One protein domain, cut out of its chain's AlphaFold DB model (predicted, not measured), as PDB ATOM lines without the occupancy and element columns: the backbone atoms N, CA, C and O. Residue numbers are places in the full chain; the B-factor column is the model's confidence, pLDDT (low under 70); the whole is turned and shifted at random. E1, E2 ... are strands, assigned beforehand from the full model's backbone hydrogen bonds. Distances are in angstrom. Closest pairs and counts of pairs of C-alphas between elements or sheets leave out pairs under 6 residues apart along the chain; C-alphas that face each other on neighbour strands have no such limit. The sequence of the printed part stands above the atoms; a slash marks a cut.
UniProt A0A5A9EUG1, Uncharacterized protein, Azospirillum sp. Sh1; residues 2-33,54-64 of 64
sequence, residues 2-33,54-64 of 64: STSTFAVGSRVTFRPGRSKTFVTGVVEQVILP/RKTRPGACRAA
ATOM      1  N   SER A   2      56.155  92.939 277.064       36.75
ATOM      2  CA  SER A   2      56.961  93.385 278.209       36.75
ATOM      3  C   SER A   2      56.020  94.052 279.204       36.75
ATOM      4  O   SER A   2      55.602  95.192 279.012       36.75
ATOM      5  N   THR A   3      55.586  93.273 280.189       44.94
ATOM      6  CA  THR A   3      54.748  93.701 281.307       44.94
ATOM      7  C   THR A   3      55.433  94.854 282.028       44.94
ATOM      8  O   THR A   3      56.514  94.679 282.588       44.94
ATOM      9  N   SER A   4      54.821  96.035 282.052       54.44
ATOM     10  CA  SER A   4      55.120  97.003 283.104       54.44
ATOM     11  C   SER A   4      54.871  96.300 284.439       54.44
ATOM     12  O   SER A   4      53.730  95.987 284.756       54.44
ATOM     13  N   THR A   5      55.937  95.995 285.183       69.88
ATOM     14  CA  THR A   5      55.912  95.164 286.405       69.88
ATOM     15  C   THR A   5      55.012  95.726 287.515       69.88
ATOM     16  O   THR A   5      54.714  95.030 288.476       69.88
ATOM     17  N   PHE A   6      54.559  96.975 287.384       77.94
ATOM     18  CA  PHE A   6      53.753  97.681 288.374       77.94
ATOM     19  C   PHE A   6      52.406  98.091 287.773       77.94
ATOM     20  O   PHE A   6      52.361  98.775 286.748       77.94
ATOM     21  N   ALA A   7      51.323  97.676 288.428       85.62
ATOM     22  CA  ALA A   7      49.950  98.051 288.099       85.62
ATOM     23  C   ALA A   7      49.504  99.290 288.892       85.62
ATOM     24  O   ALA A   7      50.107  99.632 289.913       85.62
ATOM     25  N   VAL A   8      48.419  99.939 288.463       91.00
ATOM     26  CA  VAL A   8      47.744 100.967 289.278       91.00
ATOM     27  C   VAL A   8      47.364 100.373 290.639       91.00
ATOM     28  O   VAL A   8      46.938  99.224 290.719       91.00
ATOM     29  N   GLY A   9      47.578 101.134 291.711       90.81
ATOM     30  CA  GLY A   9      47.428 100.688 293.097       90.81
ATOM     31  C   GLY A   9      48.677 100.028 293.691       90.81
ATOM     32  O   GLY A   9      48.748  99.862 294.905       90.81
ATOM     33  N   SER A  10      49.694  99.702 292.883       92.06
ATOM     34  CA  SER A  10      50.948  99.141 293.407       92.06
ATOM     35  C   SER A  10      51.686 100.176 294.248       92.06
ATOM     36  O   SER A  10      51.876 101.315 293.807       92.06
ATOM     37  N   ARG A  11      52.160  99.775 295.430       92.69
ATOM     38  CA  ARG A  11      53.061 100.593 296.241       92.69
ATOM     39  C   ARG A  11      54.496 100.397 295.754       92.69
ATOM     40  O   ARG A  11      54.947  99.272 295.547       92.69
ATOM     41  N   VAL A  12      55.192 101.500 295.506       92.94
ATOM     42  CA  VAL A  12      56.543 101.498 294.941       92.94
ATOM     43  C   VAL A  12      57.446 102.491 295.654       92.94
ATOM     44  O   VAL A  12      57.012 103.569 296.061       92.94
ATOM     45  N   THR A  13      58.727 102.150 295.734       93.62
ATOM     46  CA  THR A  13      59.789 103.030 296.226       93.62
ATOM     47  C   THR A  13      60.769 103.332 295.097       93.62
ATOM     48  O   THR A  13      61.207 102.437 294.371       93.62
ATOM     49  N   PHE A  14      61.130 104.603 294.923       91.62
ATOM     50  CA  PHE A  14      62.065 105.046 293.885       91.62
ATOM     51  C   PHE A  14      62.803 106.322 294.299       91.62
ATOM     52  O   PHE A  14      62.497 106.935 295.320       91.62
ATOM     53  N   ARG A  15      63.798 106.733 293.506       90.06
ATOM     54  CA  ARG A  15      64.491 108.017 293.687       90.06
ATOM     55  C   ARG A  15      63.983 109.033 292.663       90.06
ATOM     56  O   ARG A  15      64.097 108.774 291.463       90.06
ATOM     57  N   PRO A  16      63.433 110.180 293.088       83.62
ATOM     58  CA  PRO A  16      62.967 111.196 292.159       83.62
ATOM     59  C   PRO A  16      64.151 112.000 291.601       83.62
ATOM     60  O   PRO A  16      64.876 112.676 292.333       83.62
ATOM     61  N   GLY A  17      64.353 111.939 290.282       80.06
ATOM     62  CA  GLY A  17      65.397 112.699 289.586       80.06
ATOM     63  C   GLY A  17      66.816 112.345 290.051       80.06
ATOM     64  O   GLY A  17      67.195 111.178 290.068       80.06
ATOM     65  N   ARG A  18      67.612 113.362 290.417       78.94
ATOM     66  CA  ARG A  18      68.964 113.196 290.994       78.94
ATOM     67  C   ARG A  18      68.974 113.164 292.530       78.94
ATOM     68  O   ARG A  18      70.040 113.280 293.130       78.94
ATOM     69  N   SER A  19      67.810 113.038 293.173       81.12
ATOM     70  CA  SER A  19      67.737 112.971 294.634       81.12
ATOM     71  C   SER A  19      68.451 111.725 295.167       81.12
ATOM     72  O   SER A  19      68.364 110.640 294.586       81.12
ATOM     73  N   LYS A  20      69.152 111.875 296.296       80.12
ATOM     74  CA  LYS A  20      69.756 110.748 297.024       80.12
ATOM     75  C   LYS A  20      68.742 110.019 297.914       80.12
ATOM     76  O   LYS A  20      69.013 108.896 298.336       80.12
ATOM     77  N   THR A  21      67.583 110.625 298.158       86.81
ATOM     78  CA  THR A  21      66.549 110.105 299.057       86.81
ATOM     79  C   THR A  21      65.552 109.248 298.289       86.81
ATOM     80  O   THR A  21      65.102 109.617 297.200       86.81
ATOM     81  N   PHE A  22      65.208 108.094 298.856       88.62
ATOM     82  CA  PHE A  22      64.115 107.273 298.354       88.62
ATOM     83  C   PHE A  22      62.781 107.833 298.836       88.62
ATOM     84  O   PHE A  22      62.658 108.247 299.985       88.62
ATOM     85  N   VAL A  23      61.790 107.822 297.955       90.50
ATOM     86  CA  VAL A  23      60.403 108.153 298.282       90.50
ATOM     87  C   VAL A  23      59.527 106.952 297.978       90.50
ATOM     88  O   VAL A  23      59.776 106.230 297.006       90.50
ATOM     89  N   THR A  24      58.506 106.757 298.801       93.88
ATOM     90  CA  THR A  24      57.494 105.717 298.623       93.88
ATOM     91  C   THR A  24      56.183 106.362 298.195       93.88
ATOM     92  O   THR A  24      55.888 107.511 298.538       93.88
ATOM     93  N   GLY A  25      55.420 105.650 297.376       94.19
ATOM     94  CA  GLY A  25      54.116 106.097 296.917       94.19
ATOM     95  C   GLY A  25      53.318 104.997 296.242       94.19
ATOM     96  O   GLY A  25      53.778 103.864 296.118       94.19
ATOM     97  N   VAL A  26      52.119 105.345 295.794       94.81
ATOM     98  CA  VAL A  26      51.193 104.446 295.104       94.81
ATOM     99  C   VAL A  26      51.074 104.862 293.644       94.81
ATOM    100  O   VAL A  26      50.929 106.045 293.335       94.81
ATOM    101  N   VAL A  27      51.162 103.897 292.730       93.69
ATOM    102  CA  VAL A  27      50.961 104.136 291.296       93.69
ATOM    103  C   VAL A  27      49.499 104.513 291.061       93.69
ATOM    104  O   VAL A  27      48.616 103.685 291.249       93.69
ATOM    105  N   GLU A  28      49.240 105.736 290.613       94.62
ATOM    106  CA  GLU A  28      47.892 106.184 290.231       94.62
ATOM    107  C   GLU A  28      47.613 105.940 288.749       94.62
ATOM    108  O   GLU A  28      46.480 105.662 288.364       94.62
ATOM    109  N   GLN A  29      48.643 106.008 287.901       92.25
ATOM    110  CA  GLN A  29      48.474 105.839 286.462       92.25
ATOM    111  C   GLN A  29      49.712 105.226 285.810       92.25
ATOM    112  O   GLN A  29      50.850 105.597 286.108       92.25
ATOM    113  N   VAL A  30      49.481 104.326 284.851       89.75
ATOM    114  CA  VAL A  30      50.507 103.828 283.929       89.75
ATOM    115  C   VAL A  30      50.381 104.586 282.610       89.75
ATOM    116  O   VAL A  30      49.373 104.489 281.914       89.75
ATOM    117  N   ILE A  31      51.404 105.363 282.272       88.50
ATOM    118  CA  ILE A  31      51.480 106.162 281.050       88.50
ATOM    119  C   ILE A  31      52.201 105.327 279.994       88.50
ATOM    120  O   ILE A  31      53.428 105.179 280.025       88.50
ATOM    121  N   LEU A  32      51.426 104.768 279.068       82.44
ATOM    122  CA  LEU A  32      51.948 104.018 277.931       82.44
ATOM    123  C   LEU A  32      52.457 104.979 276.844       82.44
ATOM    124  O   LEU A  32      51.905 106.070 276.678       82.44
ATOM    125  N   PRO A  33      53.516 104.613 276.105       79.25
ATOM    126  CA  PRO A  33      53.975 105.420 274.986       79.25
ATOM    127  C   PRO A  33      52.903 105.468 273.888       79.25
ATOM    128  O   PRO A  33      52.311 104.451 273.542       79.25
ATOM    129  N   ARG A  54      54.499 112.232 291.230       92.56
ATOM    130  CA  ARG A  54      55.785 112.223 290.533       92.56
ATOM    131  C   ARG A  54      55.781 111.223 289.391       92.56
ATOM    132  O   ARG A  54      55.293 110.104 289.517       92.56
ATOM    133  N   LYS A  55      56.388 111.627 288.275       91.19
ATOM    134  CA  LYS A  55      56.576 110.776 287.101       91.19
ATOM    135  C   LYS A  55      57.909 110.035 287.196       91.19
ATOM    136  O   LYS A  55      58.954 110.661 287.344       91.19
ATOM    137  N   THR A  56      57.883 108.714 287.069       90.00
ATOM    138  CA  THR A  56      59.082 107.864 287.151       90.00
ATOM    139  C   THR A  56      59.048 106.734 286.123       90.00
ATOM    140  O   THR A  56      58.006 106.438 285.540       90.00
ATOM    141  N   ARG A  57      60.202 106.121 285.840       89.12
ATOM    142  CA  ARG A  57      60.289 104.957 284.945       89.12
ATOM    143  C   ARG A  57      60.064 103.675 285.757       89.12
ATOM    144  O   ARG A  57      60.644 103.570 286.837       89.12
ATOM    145  N   PRO A  58      59.340 102.669 285.233       88.19
ATOM    146  CA  PRO A  58      59.152 101.391 285.924       88.19
ATOM    147  C   PRO A  58      60.470 100.744 286.376       88.19
ATOM    148  O   PRO A  58      60.579 100.319 287.516       88.19
ATOM    149  N   GLY A  59      61.511 100.761 285.532       87.44
ATOM    150  CA  GLY A  59      62.826 100.193 285.872       87.44
ATOM    151  C   GLY A  59      63.617 100.954 286.947       87.44
ATOM    152  O   GLY A  59      64.614 100.442 287.442       87.44
ATOM    153  N   ALA A  60      63.193 102.167 287.315       85.75
ATOM    154  CA  ALA A  60      63.764 102.922 288.433       85.75
ATOM    155  C   ALA A  60      63.014 102.677 289.757       85.75
ATOM    156  O   ALA A  60      63.424 103.198 290.797       85.75
ATOM    157  N   CYS A  61      61.914 101.919 289.715       89.44
ATOM    158  CA  CYS A  61      61.068 101.618 290.861       89.44
ATOM    159  C   CYS A  61      61.362 100.226 291.413       89.44
ATOM    160  O   CYS A  61      61.711  99.304 290.676       89.44
ATOM    161  N   ARG A  62      61.180 100.074 292.722       87.44
ATOM    162  CA  ARG A  62      61.148  98.787 293.420       87.44
ATOM    163  C   ARG A  62      59.783  98.617 294.077       87.44
ATOM    164  O   ARG A  62      59.172  99.617 294.455       87.44
ATOM    165  N   ALA A  63      59.316  97.376 294.197       82.00
ATOM    166  CA  ALA A  63      58.154  97.070 295.029       82.00
ATOM    167  C   ALA A  63      58.465  97.451 296.486       82.00
ATOM    168  O   ALA A  63      59.604  97.261 296.928       82.00
ATOM    169  N   ALA A  64      57.480  98.034 297.164       76.62
ATOM    170  CA  ALA A  64      57.562  98.495 298.547       76.62
ATOM    171  C   ALA A  64      56.657  97.661 299.450       76.62
ATOM    172  O   ALA A  64      55.557  97.299 298.973       76.62
TER     173      ALA A  64
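What this domain is: This is residues 2 to 33 and 54 to 64 of the 64 residues of an uncharacterized protein of Azospirillum sp. Sh1 (UniProt A0A5A9EUG1). Picture a small, strongly twisted sheet of three strands, built on the hairpin E1 and E2, with the short strand E4 side by side with E1. The long strand E2 arches along one edge of the sheet and bends by 76 degrees at residue 28, and the short strand E3 is near it without joining the sheet. The printed part has 43 residues with no named helix and four named strands, E1, E2, E3 and E4 along the chain; the sheet runs E2, E1, E4, all antiparallel. The class is all strand, though under half of the residues, 19 of 43, are in named elements. The whole is compact, with a radius of gyration of the C-alphas of 10.0 A and spans of 28 by 20 by 16 A.

How they stand to each other: Start at Ser 2 and go past residues 2 to 10, which hold no named element, to E1, residues 11 to 14, the inner strand. Go on through residues 15 to 22 to E2, residues 23 to 31, an edge strand. The two form an antiparallel hairpin: look for N 12 and O 25, 2.8 A apart, and N 25 and O 12, 2.9 A apart, within hydrogen-bond range. C-alphas 24 and 13 face each other at 4.3 A. After the cut comes E3, residues 54 to 56, which pairs with no named strand. E2 and E3 are near each other, with 10 pairs of C-alphas within 10 A. The closest C-alphas of E1 and E3 are those of Phe 14 and Thr 56, 7.9 A apart. Last comes E4, residues 61 to 63, the other edge strand. It is antiparallel to E1, with 140 degrees between their directions; N 13 and O 62 are 2.9 A apart, within hydrogen-bond range. E2 and E4 are apart, and E3 and E4 meet only through their link.

Where its parts are: Find C-alpha 11 at (53.061, 100.593, 296.241); from there E1 runs 10.3 A to C-alpha 14. E2 starts at C-alpha 23, at (60.403, 108.153, 298.282), and its first and last C-alphas are 19.5 A apart. E3 spans 6.4 A from C-alpha 54 to C-alpha 56. E4 spans 6.8 A and ends with C-alpha 63 at (58.154, 97.070, 295.029).

The domain as a whole: The C-alphas farthest apart are those of Ser 2 and Lys 20, at 28.6 A. Residues 34 to 53 are not printed, and C-alphas 33 and 54 are 17.1 A apart across the cut. Of the links that are printed whole, E3 to E4 is tight and E1 to E2 is short. The mean pLDDT of the printed part is 84.6; look at residues 2 to 5 for the model's low confidence, under 70.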